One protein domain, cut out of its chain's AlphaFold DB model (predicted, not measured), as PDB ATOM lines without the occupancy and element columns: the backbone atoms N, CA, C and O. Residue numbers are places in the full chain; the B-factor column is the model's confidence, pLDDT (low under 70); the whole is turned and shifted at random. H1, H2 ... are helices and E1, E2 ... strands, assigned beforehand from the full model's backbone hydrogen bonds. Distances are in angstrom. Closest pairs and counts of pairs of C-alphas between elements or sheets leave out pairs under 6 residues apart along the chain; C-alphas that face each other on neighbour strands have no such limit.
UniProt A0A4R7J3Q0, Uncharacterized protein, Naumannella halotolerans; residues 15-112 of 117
ATOM      1  N   SER A  15     -26.482-102.500 -55.299       85.75
ATOM      2  CA  SER A  15     -26.704-101.758 -56.551       85.75
ATOM      3  C   SER A  15     -27.844-102.337 -57.390       85.75
ATOM      4  O   SER A  15     -28.723-101.598 -57.825       85.75
ATOM      5  N   SER A  16     -27.906-103.667 -57.533       86.75
ATOM      6  CA  SER A  16     -29.003-104.315 -58.266       86.75
ATOM      7  C   SER A  16     -30.364-104.140 -57.585       86.75
ATOM      8  O   SER A  16     -31.393-104.196 -58.254       86.75
ATOM      9  N   THR A  17     -30.390-103.888 -56.271       90.19
ATOM     10  CA  THR A  17     -31.627-103.541 -55.557       90.19
ATOM     11  C   THR A  17     -32.145-102.174 -55.989       90.19
ATOM     12  O   THR A  17     -33.337-102.049 -56.254       90.19
ATOM     13  N   MET A  18     -31.270-101.173 -56.129       91.19
ATOM     14  CA  MET A  18     -31.667 -99.840 -56.599       91.19
ATOM     15  C   MET A  18     -32.237 -99.896 -58.016       91.19
ATOM     16  O   MET A  18     -33.327 -99.377 -58.248       91.19
ATOM     17  N   ASP A  19     -31.568-100.601 -58.933       90.44
ATOM     18  CA  ASP A  19     -32.039-100.759 -60.316       90.44
ATOM     19  C   ASP A  19     -33.422-101.454 -60.369       90.44
ATOM     20  O   ASP A  19     -34.327-101.068 -61.120       90.44
ATOM     21  N   ARG A  20     -33.634-102.470 -59.520       89.06
ATOM     22  CA  ARG A  20     -34.928-103.162 -59.385       89.06
ATOM     23  C   ARG A  20     -36.019-102.256 -58.823       89.06
ATOM     24  O   ARG A  20     -37.141-102.309 -59.310       89.06
ATOM     25  N   LEU A  21     -35.723-101.436 -57.821       88.56
ATOM     26  CA  LEU A  21     -36.701-100.501 -57.260       88.56
ATOM     27  C   LEU A  21     -37.062 -99.408 -58.268       88.56
ATOM     28  O   LEU A  21     -38.244 -99.153 -58.487       88.56
ATOM     29  N   ALA A  22     -36.068 -98.825 -58.936       89.56
ATOM     30  CA  ALA A  22     -36.290 -97.766 -59.912       89.56
ATOM     31  C   ALA A  22     -37.142 -98.260 -61.090       89.56
ATOM     32  O   ALA A  22     -38.132 -97.624 -61.448       89.56
ATOM     33  N   SER A  23     -36.835 -99.446 -61.628       87.38
ATOM     34  CA  SER A  23     -37.649-100.058 -62.689       87.38
ATOM     35  C   SER A  23     -39.087-100.350 -62.249       87.38
ATOM     36  O   SER A  23     -40.009-100.147 -63.035       87.38
ATOM     37  N   ARG A  24     -39.314-100.770 -60.995       86.38
ATOM     38  CA  ARG A  24     -40.668-100.983 -60.453       86.38
ATOM     39  C   ARG A  24     -41.457 -99.686 -60.292       86.38
ATOM     40  O   ARG A  24     -42.646 -99.678 -60.590       86.38
ATOM     41  N   VAL A  25     -40.812 -98.607 -59.858       85.31
ATOM     42  CA  VAL A  25     -41.445 -97.283 -59.743       85.31
ATOM     43  C   VAL A  25     -41.795 -96.739 -61.130       85.31
ATOM     44  O   VAL A  25     -42.928 -96.315 -61.351       85.31
ATOM     45  N   ALA A  26     -40.870 -96.836 -62.087       82.50
ATOM     46  CA  ALA A  26     -41.083 -96.375 -63.458       82.50
ATOM     47  C   ALA A  26     -42.154 -97.193 -64.208       82.50
ATOM     48  O   ALA A  26     -42.901 -96.635 -65.008       82.50
ATOM     49  N   GLN A  27     -42.297 -98.496 -63.919       82.06
ATOM     50  CA  GLN A  27     -43.388 -99.330 -64.456       82.06
ATOM     51  C   GLN A  27     -44.786 -98.809 -64.086       82.06
ATOM     52  O   GLN A  27     -45.740 -99.091 -64.804       82.06
ATOM     53  N   GLY A  28     -44.915 -98.035 -63.004       76.69
ATOM     54  CA  GLY A  28     -46.163 -97.357 -62.646       76.69
ATOM     55  C   GLY A  28     -46.550 -96.218 -63.598       76.69
ATOM     56  O   GLY A  28     -47.674 -95.737 -63.524       76.69
ATOM     57  N   GLY A  29     -45.643 -95.778 -64.480       74.50
ATOM     58  CA  GLY A  29     -45.900 -94.816 -65.559       74.50
ATOM     59  C   GLY A  29     -46.057 -93.352 -65.133       74.50
ATOM     60  O   GLY A  29     -46.203 -92.490 -65.992       74.50
ATOM     61  N   VAL A  30     -46.023 -93.055 -63.831       82.56
ATOM     62  CA  VAL A  30     -46.219 -91.694 -63.285       82.56
ATOM     63  C   VAL A  30     -44.893 -90.946 -63.102       82.56
ATOM     64  O   VAL A  30     -44.877 -89.726 -62.977       82.56
ATOM     65  N   VAL A  31     -43.776 -91.674 -63.071       87.12
ATOM     66  CA  VAL A  31     -42.461 -91.159 -62.678       87.12
ATOM     67  C   VAL A  31     -41.410 -91.709 -63.640       87.12
ATOM     68  O   VAL A  31     -41.443 -92.897 -63.969       87.12
ATOM     69  N   THR A  32     -40.477 -90.876 -64.102       89.75
ATOM     70  CA  THR A  32     -39.342 -91.338 -64.916       89.75
ATOM     71  C   THR A  32     -38.367 -92.167 -64.077       89.75
ATOM     72  O   THR A  32     -38.397 -92.165 -62.844       89.75
ATOM     73  N   ILE A  33     -37.454 -92.882 -64.740       89.19
ATOM     74  CA  ILE A  33     -36.419 -93.656 -64.045       89.19
ATOM     75  C   ILE A  33     -35.491 -92.765 -63.201       89.19
ATOM     76  O   ILE A  33     -35.076 -93.154 -62.112       89.19
ATOM     77  N   GLU A  34     -35.209 -91.551 -63.675       89.81
ATOM     78  CA  GLU A  34     -34.329 -90.590 -63.013       89.81
ATOM     79  C   GLU A  34     -34.988 -90.018 -61.751       89.81
ATOM     80  O   GLU A  34     -34.385 -89.985 -60.677       89.81
ATOM     81  N   GLU A  35     -36.275 -89.656 -61.833       91.12
ATOM     82  CA  GLU A  35     -37.049 -89.294 -60.645       91.12
ATOM     83  C   GLU A  35     -37.156 -90.461 -59.658       91.12
ATOM     84  O   GLU A  35     -37.062 -90.241 -58.452       91.12
ATOM     85  N   ALA A  36     -37.304 -91.699 -60.138       92.19
ATOM     86  CA  ALA A  36     -37.321 -92.867 -59.265       92.19
ATOM     87  C   ALA A  36     -35.992 -93.031 -58.506       92.19
ATOM     88  O   ALA A  36     -36.004 -93.282 -57.298       92.19
ATOM     89  N   TYR A  37     -34.848 -92.822 -59.165       93.56
ATOM     90  CA  TYR A  37     -33.544 -92.822 -58.498       93.56
ATOM     91  C   TYR A  37     -33.386 -91.675 -57.498       93.56
ATOM     92  O   TYR A  37     -32.894 -91.918 -56.395       93.56
ATOM     93  N   ARG A  38     -33.866 -90.464 -57.810       92.00
ATOM     94  CA  ARG A  38     -33.919 -89.364 -56.830       92.00
ATOM     95  C   ARG A  38     -34.724 -89.752 -55.591       92.00
ATOM     96  O   ARG A  38     -34.273 -89.537 -54.468       92.00
ATOM     97  N   GLN A  39     -35.892 -90.369 -55.772       91.81
ATOM     98  CA  GLN A  39     -36.715 -90.812 -54.644       91.81
ATOM     99  C   GLN A  39     -36.013 -91.884 -53.806       91.81
ATOM    100  O   GLN A  39     -36.079 -91.832 -52.579       91.81
ATOM    101  N   ILE A  40     -35.305 -92.820 -54.440       92.00
ATOM    102  CA  ILE A  40     -34.490 -93.819 -53.738       92.00
ATOM    103  C   ILE A  40     -33.388 -93.142 -52.919       92.00
ATOM    104  O   ILE A  40     -33.251 -93.449 -51.736       92.00
ATOM    105  N   ALA A  41     -32.648 -92.205 -53.518       93.75
ATOM    106  CA  ALA A  41     -31.562 -91.492 -52.852       93.75
ATOM    107  C   ALA A  41     -32.042 -90.746 -51.596       93.75
ATOM    108  O   ALA A  41     -31.361 -90.775 -50.576       93.75
ATOM    109  N   HIS A  42     -33.220 -90.116 -51.653       91.25
ATOM    110  CA  HIS A  42     -33.746 -89.308 -50.550       91.25
ATOM    111  C   HIS A  42     -34.484 -90.097 -49.463       91.25
ATOM    112  O   HIS A  42     -34.513 -89.653 -48.317       91.25
ATOM    113  N   ASN A  43     -35.108 -91.230 -49.797       91.25
ATOM    114  CA  ASN A  43     -36.017 -91.919 -48.872       91.25
ATOM    115  C   ASN A  43     -35.476 -93.243 -48.323       91.25
ATOM    116  O   ASN A  43     -36.054 -93.785 -47.381       91.25
ATOM    117  N   ILE A  44     -34.395 -93.783 -48.887       92.69
ATOM    118  CA  ILE A  44     -33.745 -94.994 -48.376       92.69
ATOM    119  C   ILE A  44     -32.450 -94.588 -47.691       92.69
ATOM    120  O   ILE A  44     -31.613 -93.956 -48.313       92.69
ATOM    121  N   SER A  45     -32.259 -94.977 -46.431       93.50
ATOM    122  CA  SER A  45     -31.023 -94.666 -45.695       93.50
ATOM    123  C   SER A  45     -29.940 -95.729 -45.887       93.50
ATOM    124  O   SER A  45     -28.767 -95.405 -46.063       93.50
ATOM    125  N   LEU A  46     -30.319 -97.010 -45.860       94.56
ATOM    126  CA  LEU A  46     -29.390 -98.140 -45.891       94.56
ATOM    127  C   LEU A  46     -29.886 -99.244 -46.824       94.56
ATOM    128  O   LEU A  46     -31.066 -99.587 -46.839       94.56
ATOM    129  N   LEU A  47     -28.942 -99.860 -47.528       95.38
ATOM    130  CA  LEU A  47     -29.109-101.120 -48.239       95.38
ATOM    131  C   LEU A  47     -28.206-102.164 -47.585       95.38
ATOM    132  O   LEU A  47     -26.983-102.029 -47.593       95.38
ATOM    133  N   VAL A  48     -28.819-103.209 -47.034       95.81
ATOM    134  CA  VAL A  48     -28.120-104.328 -46.392       95.81
ATOM    135  C   VAL A  48     -28.256-105.549 -47.286       95.81
ATOM    136  O   VAL A  48     -29.342-106.113 -47.423       95.81
ATOM    137  N   HIS A  49     -27.153-105.960 -47.907       95.69
ATOM    138  CA  HIS A  49     -27.128-107.148 -48.743       95.69
ATOM    139  C   HIS A  49     -26.746-108.373 -47.910       95.69
ATOM    140  O   HIS A  49     -25.679-108.426 -47.290       95.69
ATOM    141  N   VAL A  50     -27.629-109.370 -47.908       94.88
ATOM    142  CA  VAL A  50     -27.439-110.639 -47.204       94.88
ATOM    143  C   VAL A  50     -27.241-111.737 -48.230       94.88
ATOM    144  O   VAL A  50     -28.084-111.939 -49.099       94.88
ATOM    145  N   GLU A  51     -26.161-112.493 -48.084       93.81
ATOM    146  CA  GLU A  51     -25.908-113.674 -48.898       93.81
ATOM    147  C   GLU A  51     -25.964-114.950 -48.062       93.81
ATOM    148  O   GLU A  51     -25.694-114.958 -46.857       93.81
ATOM    149  N   LEU A  52     -26.297-116.049 -48.734       93.00
ATOM    150  CA  LEU A  52     -26.230-117.395 -48.193       93.00
ATOM    151  C   LEU A  52     -25.043-118.116 -48.835       93.00
ATOM    152  O   LEU A  52     -25.027-118.321 -50.045       93.00
ATOM    153  N   THR A  53     -24.068-118.523 -48.026       91.62
ATOM    154  CA  THR A  53     -23.030-119.474 -48.440       91.62
ATOM    155  C   THR A  53     -23.439-120.862 -47.959       91.62
ATOM    156  O   THR A  53     -23.659-121.052 -46.760       91.62
ATOM    157  N   ASP A  54     -23.564-121.817 -48.881       94.06
ATOM    158  CA  ASP A  54     -23.892-123.209 -48.570       94.06
ATOM    159  C   ASP A  54     -22.703-124.125 -48.872       94.06
ATOM    160  O   ASP A  54     -22.447-124.499 -50.016       94.06
ATOM    161  N   ASP A  55     -21.959-124.457 -47.819       93.62
ATOM    162  CA  ASP A  55     -20.790-125.331 -47.893       93.62
ATOM    163  C   ASP A  55     -21.094-126.766 -47.437       93.62
ATOM    164  O   ASP A  55     -20.173-127.557 -47.232       93.62
ATOM    165  N   THR A  56     -22.371-127.126 -47.273       95.06
ATOM    166  CA  THR A  56     -22.770-128.433 -46.719       95.06
ATOM    167  C   THR A  56     -22.293-129.611 -47.568       95.06
ATOM    168  O   THR A  56     -21.907-130.642 -47.023       95.06
ATOM    169  N   TRP A  57     -22.205-129.435 -48.890       92.19
ATOM    170  CA  TRP A  57     -21.702-130.451 -49.823       92.19
ATOM    171  C   TRP A  57     -20.244-130.870 -49.555       92.19
ATOM    172  O   TRP A  57     -19.859-131.985 -49.897       92.19
ATOM    173  N   ARG A  58     -19.441-130.001 -48.924       94.44
ATOM    174  CA  ARG A  58     -18.042-130.258 -48.533       94.44
ATOM    175  C   ARG A  58     -17.861-130.454 -47.023       94.44
ATOM    176  O   ARG A  58     -16.757-130.289 -46.513       94.44
ATOM    177  N   GLY A  59     -18.945-130.752 -46.300       94.50
ATOM    178  CA  GLY A  59     -18.944-130.904 -44.839       94.50
ATOM    179  C   GLY A  59     -18.875-129.584 -44.060       94.50
ATOM    180  O   GLY A  59     -18.648-129.595 -42.853       94.50
ATOM    181  N   GLY A  60     -19.047-128.445 -44.736       94.38
ATOM    182  CA  GLY A  60     -19.099-127.124 -44.119       94.38
ATOM    183  C   GLY A  60     -20.496-126.737 -43.625       94.38
ATOM    184  O   GLY A  60     -21.436-127.531 -43.623       94.38
ATOM    185  N   LEU A  61     -20.639-125.475 -43.213       94.88
ATOM    186  CA  LEU A  61     -21.895-124.931 -42.699       94.88
ATOM    187  C   LEU A  61     -22.662-124.156 -43.772       94.88
ATOM    188  O   LEU A  61     -22.084-123.501 -44.641       94.88
ATOM    189  N   ARG A  62     -23.988-124.163 -43.642       96.06
ATOM    190  CA  ARG A  62     -24.872-123.240 -44.350       96.06
ATOM    191  C   ARG A  62     -25.027-121.972 -43.517       96.06
ATOM    192  O   ARG A  62     -25.619-122.007 -42.441       96.06
ATOM    193  N   GLN A  63     -24.503-120.857 -44.008       94.19
ATOM    194  CA  GLN A  63     -24.429-119.604 -43.258       94.19
ATOM    195  C   GLN A  63     -25.006-118.435 -44.049       94.19
ATOM    196  O   GLN A  63     -24.707-118.248 -45.229       94.19
ATOM    197  N   ARG A  64     -25.834-117.629 -43.378       94.56
ATOM    198  CA  ARG A  64     -26.250-116.316 -43.874       94.56
ATOM    199  C   ARG A  64     -25.350-115.262 -43.266       94.56
ATOM    200  O   ARG A  64     -25.103-115.290 -42.063       94.56
ATOM    201  N   ARG A  65     -24.891-114.327 -44.084       94.19
ATOM    202  CA  ARG A  65     -24.042-113.224 -43.637       94.19
ATOM    203  C   ARG A  65     -24.372-111.958 -44.403       94.19
ATOM    204  O   ARG A  65     -24.751-112.015 -45.569       94.19
ATOM    205  N   ILE A  66     -24.195-110.821 -43.746       95.50
ATOM    206  CA  ILE A  66     -24.223-109.528 -44.423       95.50
ATOM    207  C   ILE A  66     -22.945-109.441 -45.248       95.50
ATOM    208  O   ILE A  66     -21.861-109.444 -44.663       95.50
ATOM    209  N   SER A  67     -23.050-109.402 -46.576       94.25
ATOM    210  CA  SER A  67     -21.871-109.279 -47.435       94.25
ATOM    211  C   SER A  67     -21.502-107.846 -47.769       94.25
ATOM    212  O   SER A  67     -20.313-107.569 -47.920       94.25
ATOM    213  N   GLU A  68     -22.481-106.946 -47.801       95.50
ATOM    214  CA  GLU A  68     -22.288-105.536 -48.128       95.50
ATOM    215  C   GLU A  68     -23.331-104.680 -47.393       95.50
ATOM    216  O   GLU A  68     -24.504-105.057 -47.309       95.50
ATOM    217  N   ILE A  69     -22.917-103.522 -46.872       95.81
ATOM    218  CA  ILE A  69     -23.832-102.455 -46.447       95.81
ATOM    219  C   ILE A  69     -23.448-101.177 -47.177       95.81
ATOM    220  O   ILE A  69     -22.319-100.693 -47.042       95.81
ATOM    221  N   ARG A  70     -24.411-100.605 -47.897       95.38
ATOM    222  CA  ARG A  70     -24.298 -99.276 -48.496       95.38
ATOM    223  C   ARG A  70     -25.237 -98.308 -47.814       95.38
ATOM    224  O   ARG A  70     -26.413 -98.607 -47.625       95.38
ATOM    225  N   GLN A  71     -24.714 -97.138 -47.505       95.62
ATOM    226  CA  GLN A  71     -25.498 -96.002 -47.065       95.62
ATOM    227  C   GLN A  71     -25.777 -95.105 -48.261       95.62
ATOM    228  O   GLN A  71     -24.874 -94.836 -49.050       95.62
ATOM    229  N   LEU A  72     -27.017 -94.653 -48.407       94.62
ATOM    230  CA  LEU A  72     -27.340 -93.614 -49.378       94.62
ATOM    231  C   LEU A  72     -26.946 -92.265 -48.784       94.62
ATOM    232  O   LEU A  72     -27.236 -91.979 -47.624       94.62
ATOM    233  N   THR A  73     -26.300 -91.424 -49.584       93.44
ATOM    234  CA  THR A  73     -25.825 -90.109 -49.128       93.44
ATOM    235  C   THR A  73     -26.903 -89.026 -49.207       93.44
ATOM    236  O   THR A  73     -26.663 -87.888 -48.814       93.44
ATOM    237  N   GLY A  74     -28.085 -89.345 -49.747       91.06
ATOM    238  CA  GLY A  74     -29.119 -88.361 -50.073       91.06
ATOM    239  C   GLY A  74     -28.878 -87.626 -51.394       91.06
ATOM    240  O   GLY A  74     -29.756 -86.892 -51.839       91.06
ATOM    241  N   GLY A  75     -27.714 -87.816 -52.020       91.56
ATOM    242  CA  GLY A  75     -27.358 -87.222 -53.303       91.56
ATOM    243  C   GLY A  75     -27.510 -88.186 -54.477       91.56
ATOM    244  O   GLY A  75     -27.666 -89.398 -54.317       91.56
ATOM    245  N   VAL A  76     -27.402 -87.632 -55.677       90.88
ATOM    246  CA  VAL A  76     -27.313 -88.373 -56.937       90.88
ATOM    247  C   VAL A  76     -25.985 -87.981 -57.588       90.88
ATOM    248  O   VAL A  76     -25.628 -86.805 -57.573       90.88
ATOM    249  N   ASP A  77     -25.239 -88.963 -58.090       87.62
ATOM    250  CA  ASP A  77     -24.020 -88.752 -58.874       87.62
ATOM    251  C   ASP A  77     -24.256 -89.299 -60.290       87.62
ATOM    252  O   ASP A  77     -24.560 -90.484 -60.475       87.62
ATOM    253  N   GLY A  78     -24.234 -88.408 -61.282       83.75
ATOM    254  CA  GLY A  78     -24.860 -88.657 -62.582       83.75
ATOM    255  C   GLY A  78     -26.362 -88.945 -62.440       83.75
ATOM    256  O   GLY A  78     -27.059 -88.239 -61.719       83.75
ATOM    257  N   ASP A  79     -26.843 -90.011 -63.085       85.19
ATOM    258  CA  ASP A  79     -28.245 -90.467 -63.019       85.19
ATOM    259  C   ASP A  79     -28.471 -91.584 -61.980       85.19
ATOM    260  O   ASP A  79     -29.453 -92.328 -62.055       85.19
ATOM    261  N   ARG A  80     -27.542 -91.776 -61.028       90.12
ATOM    262  CA  ARG A  80     -27.607 -92.865 -60.038       90.12
ATOM    263  C   ARG A  80     -27.516 -92.359 -58.597       90.12
ATOM    264  O   ARG A  80     -26.785 -91.408 -58.326       90.12
ATOM    265  N   PRO A  81     -28.204 -93.009 -57.638       93.81
ATOM    266  CA  PRO A  81     -28.079 -92.659 -56.229       93.81
ATOM    267  C   PRO A  81     -26.624 -92.764 -55.769       93.81
ATOM    268  O   PRO A  81     -25.971 -93.791 -55.974       93.81
ATOM    269  N   SER A  82     -26.130 -91.707 -55.132       94.00
ATOM    270  CA  SER A  82     -24.798 -91.695 -54.540       94.00
ATOM    271  C   SER A  82     -24.806 -92.510 -53.247       94.00
ATOM    272  O   SER A  82     -25.727 -92.425 -52.427       94.00
ATOM    273  N   THR A  83     -23.784 -93.350 -53.080       94.31
ATOM    274  CA  THR A  83     -23.707 -94.297 -51.964       94.31
ATOM    275  C   THR A  83     -22.326 -94.314 -51.336       94.31
ATOM    276  O   THR A  83     -21.329 -94.293 -52.057       94.31
ATOM    277  N   HIS A  84     -22.273 -94.490 -50.021       94.44
ATOM    278  CA  HIS A  84     -21.058 -94.763 -49.266       94.44
ATOM    279  C   HIS A  84     -20.990 -96.242 -48.860       94.44
ATOM    280  O   HIS A  84     -21.950 -96.794 -48.310       94.44
ATOM    281  N   LEU A  85     -19.861 -96.905 -49.125       95.06
ATOM    282  CA  LEU A  85     -19.647 -98.294 -48.713       95.06
ATOM    283  C   LEU A  85     -19.271 -98.336 -47.227       95.06
ATOM    284  O   LEU A  85     -18.158 -97.995 -46.838       95.06
ATOM    285  N   THR A  86     -20.220 -98.774 -46.405       96.00
ATOM    286  CA  THR A  86     -20.086 -98.793 -44.943       96.00
ATOM    287  C   THR A  86     -19.515-100.106 -44.428       96.00
ATOM    288  O   THR A  86     -18.758-100.121 -43.461       96.00
ATOM    289  N   TRP A  87     -19.900-101.225 -45.038       95.69
ATOM    290  CA  TRP A  87     -19.417-102.544 -44.648       95.69
ATOM    291  C   TRP A  87     -19.196-103.418 -45.865       95.69
ATOM    292  O   TRP A  87     -20.037-103.458 -46.763       95.69
ATOM    293  N   GLN A  88     -18.112-104.183 -45.829       96.00
ATOM    294  CA  GLN A  88     -17.798-105.194 -46.820       96.00
ATOM    295  C   GLN A  88     -17.237-106.440 -46.124       96.00
ATOM    296  O   GLN A  88     -16.216-106.382 -45.442       96.00
ATOM    297  N   ALA A  89     -17.886-107.594 -46.299       94.25
ATOM    298  CA  ALA A  89     -17.521-108.808 -45.560       94.25
ATOM    299  C   ALA A  89     -16.273-109.521 -46.088       94.25
ATOM    300  O   ALA A  89     -15.667-110.320 -45.375       94.25
ATOM    301  N   ARG A  90     -15.931-109.321 -47.363       92.00
ATOM    302  CA  ARG A  90     -14.730-109.882 -47.995       92.00
ATOM    303  C   ARG A  90     -14.118-108.850 -48.918       92.00
ATOM    304  O   ARG A  90     -14.855-108.133 -49.589       92.00
ATOM    305  N   SER A  91     -12.792-108.838 -48.993       91.62
ATOM    306  CA  SER A  91     -12.087-107.979 -49.936       91.62
ATOM    307  C   SER A  91     -12.534-108.311 -51.355       91.62
ATOM    308  O   SER A  91     -12.660-109.480 -51.722       91.62
ATOM    309  N   THR A  92     -12.773-107.275 -52.140       85.94
ATOM    310  CA  THR A  92     -13.076-107.351 -53.569       85.94
ATOM    311  C   THR A  92     -12.016-106.569 -54.334       85.94
ATOM    312  O   THR A  92     -11.166-105.916 -53.729       85.94
ATOM    313  N   SER A  93     -12.070-106.606 -55.664       86.12
ATOM    314  CA  SER A  93     -11.242-105.722 -56.492       86.12
ATOM    315  C   SER A  93     -11.557-104.238 -56.273       86.12
ATOM    316  O   SER A  93     -10.687-103.402 -56.479       86.12
ATOM    317  N   ALA A  94     -12.788-103.911 -55.862       82.44
ATOM    318  CA  ALA A  94     -13.259-102.539 -55.712       82.44
ATOM    319  C   ALA A  94     -13.077-101.976 -54.293       82.44
ATOM    320  O   ALA A  94     -12.999-100.762 -54.130       82.44
ATOM    321  N   ALA A  95     -13.045-102.830 -53.266       84.25
ATOM    322  CA  ALA A  95     -12.977-102.389 -51.877       84.25
ATOM    323  C   ALA A  95     -12.412-103.461 -50.929       84.25
ATOM    324  O   ALA A  95     -12.720-104.649 -51.102       84.25
ATOM    325  N   PRO A  96     -11.648-103.060 -49.894       91.06
ATOM    326  CA  PRO A  96     -11.201-103.965 -48.841       91.06
ATOM    327  C   PRO A  96     -12.372-104.435 -47.967       91.06
ATOM    328  O   PRO A  96     -13.426-103.805 -47.915       91.06
ATOM    329  N   ALA A  97     -12.179-105.547 -47.252       94.88
ATOM    330  CA  ALA A  97     -13.112-105.941 -46.197       94.88
ATOM    331  C   ALA A  97     -13.009-104.984 -45.004       94.88
ATOM    332  O   ALA A  97     -11.911-104.550 -44.657       94.88
ATOM    333  N   GLY A  98     -14.126-104.733 -44.326       95.69
ATOM    334  CA  GLY A  98     -14.133-103.978 -43.078       95.69
ATOM    335  C   GLY A  98     -15.373-103.124 -42.870       95.69
ATOM    336  O   GLY A  98     -16.297-103.122 -43.682       95.69
ATOM    337  N   PHE A  99     -15.363-102.413 -41.740       95.06
ATOM    338  CA  PHE A  99     -16.368-101.433 -41.343       95.06
ATOM    339  C   PHE A  99     -15.785-100.027 -41.463       95.06
ATOM    340  O   PHE A  99     -14.878 -99.661 -40.717       95.06
ATOM    341  N   THR A 100     -16.306 -99.249 -42.402       95.06
ATOM    342  CA  THR A 100     -15.838 -97.903 -42.740       95.06
ATOM    343  C   THR A 100     -17.032 -96.967 -42.946       95.06
ATOM    344  O   THR A 100     -17.238 -96.500 -44.063       95.06
ATOM    345  N   PRO A 101     -17.875 -96.713 -41.927       94.31
ATOM    346  CA  PRO A 101     -18.978 -95.755 -42.044       94.31
ATOM    347  C   PRO A 101     -18.449 -94.333 -42.260       94.31
ATOM    348  O   PRO A 101     -17.327 -94.018 -41.856       94.31
ATOM    349  N   ASP A 102     -19.266 -93.457 -42.845       93.00
ATOM    350  CA  ASP A 102     -18.966 -92.026 -42.801       93.00
ATOM    351  C   ASP A 102     -19.177 -91.458 -41.387       93.00
ATOM    352  O   ASP A 102     -19.760 -92.100 -40.507       93.00
ATOM    353  N   VAL A 103     -18.672 -90.246 -41.156       92.06
ATOM    354  CA  VAL A 103     -18.693 -89.595 -39.838       92.06
ATOM    355  C   VAL A 103     -20.109 -89.379 -39.294       92.06
ATOM    356  O   VAL A 103     -20.322 -89.494 -38.087       92.06
ATOM    357  N   THR A 104     -21.078 -89.110 -40.168       91.25
ATOM    358  CA  THR A 104     -22.476 -88.875 -39.800       91.25
ATOM    359  C   THR A 104     -23.097 -90.172 -39.310       91.25
ATOM    360  O   THR A 104     -23.576 -90.230 -38.176       91.25
ATOM    361  N   LEU A 105     -23.006 -91.243 -40.107       91.06
ATOM    362  CA  LEU A 105     -23.530 -92.550 -39.704       91.06
ATOM    363  C   LEU A 105     -22.810 -93.081 -38.464       91.06
ATOM    364  O   LEU A 105     -23.443 -93.638 -37.570       91.06
ATOM    365  N   LEU A 106     -21.496 -92.886 -38.360       92.69
ATOM    366  CA  LEU A 106     -20.748 -93.274 -37.167       92.69
ATOM    367  C   LEU A 106     -21.270 -92.552 -35.913       92.69
ATOM    368  O   LEU A 106     -21.410 -93.183 -34.862       92.69
ATOM    369  N   GLY A 107     -21.597 -91.261 -36.028       92.81
ATOM    370  CA  GLY A 107     -22.236 -90.482 -34.968       92.81
ATOM    371  C   GLY A 107     -23.606 -91.037 -34.572       92.81
ATOM    372  O   GLY A 107     -23.877 -91.221 -33.385       92.81
ATOM    373  N   GLU A 108     -24.445 -91.395 -35.545       90.56
ATOM    374  CA  GLU A 108     -25.748 -92.026 -35.289       90.56
ATOM    375  C   GLU A 108     -25.624 -93.404 -34.630       90.56
ATOM    376  O   GLU A 108     -26.444 -93.774 -33.785       90.56
ATOM    377  N   LEU A 109     -24.598 -94.171 -35.004       90.56
ATOM    378  CA  LEU A 109     -24.333 -95.500 -34.463       90.56
ATOM    379  C   LEU A 109     -23.698 -95.464 -33.073       90.56
ATOM    380  O   LEU A 109     -23.779 -96.456 -32.345       90.56
ATOM    381  N   ALA A 110     -23.112 -94.334 -32.663       90.06
ATOM    382  CA  ALA A 110     -22.462 -94.193 -31.363       90.06
ATOM    383  C   ALA A 110     -23.402 -94.542 -30.198       90.06
ATOM    384  O   ALA A 110     -22.972 -95.197 -29.250       90.06
ATOM    385  N   ARG A 111     -24.699 -94.214 -30.307       86.50
ATOM    386  CA  ARG A 111     -25.726 -94.558 -29.301       86.50
ATOM    387  C   ARG A 111     -25.955 -96.063 -29.126       86.50
ATOM    388  O   ARG A 111     -26.511 -96.480 -28.117       86.50
ATOM    389  N   PHE A 112     -25.564 -96.872 -30.111       86.56
ATOM    390  CA  PHE A 112     -25.716 -98.328 -30.098       86.56
ATOM    391  C   PHE A 112     -24.426 -99.060 -29.735       86.56
ATOM    392  O   PHE A 112     -24.438-100.288 -29.619       86.56
TER     393      PHE A 112
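What this domain is: This is residues 15 to 112 of the 117 residues of an uncharacterized protein of Naumannella halotolerans (UniProt A0A4R7J3Q0). Picture a strongly twisted sheet of three strands, E1, E2 and E3, drawn out at one end into a long hairpin arm of E1 and E2. At the other end H2 crosses over E2 where that strand bends, and H1 folds back from H2 towards the sheet; H3 sits off the sheet after a long link. The printed part has 98 residues, with three named helices and three named strands in the order H1 H2 E1 E2 E3 H3; its class is mixed, helices and strands. The sheet's order is E1 E2 E3, all antiparallel. The whole is loose, with a radius of gyration of the C-alphas of 16.2 A and spans of 51 by 35 by 27 A.

How they stand to each other: Start at H1, residues 15 to 27, which touches H2, residues 33 to 43; their closest C-alphas, of Ala 22 and Ala 36, are 5.0 A apart, and they run opposite ways at a steep tilt of 61 degrees. Next come E1, residues 46 to 54, E2, residues 62 to 77, and E3, residues 80 to 88, a meander, each strand the antiparallel neighbour of the one before. In the hairpin E1 and E2, look for N 47 and O 70, 2.8 A apart and within hydrogen-bond range. In the hairpin E2 and E3, N 84 and O 71 are within range at 2.8 A. E2 bends by 86 degrees at residue 74, and E3 by 56 degrees at residue 84. H2 is on the sheet at a height of 7.7 A, over E2, and runs across the strands, at 73 degrees to E2 on the local plane; their closest C-alphas, of His 42 and Gly 74, are 4.7 A apart. H1 stands at the sheet's level, with a height of 2.2 A. H3, residues 103 to 110, is only just not on the sheet, with 4 pairs of C-alphas within 10 A, and is apart from H1, H2 and E1. In H1, H2 and H3 every O i to N i+4 pair is within hydrogen-bond range.

Where its parts are: Find C-alpha 15 at (-26.704, -101.758, -56.551); from there H1 runs 18.6 A, and H2 is 15.3 A long. E1 measures 25.8 A, and E2 runs 37.4 A from C-alpha 62 at (-24.872, -123.240, -44.350). E3 covers 20.6 A; H3, 10.4 A long, ends with C-alpha 110 at (-22.462, -94.193, -31.363).

The domain as a whole: The two C-alphas farthest apart, of Val 30 and Gly 59, are 51.2 A apart. The printed part has no cut. The link from E3 to H3, residues 89 to 102, is long; in it residues 98 to 99 pair antiparallel with residues 87 to 88 of E3. The mean pLDDT of the printed part is 91.3, and no printed residue is under 70.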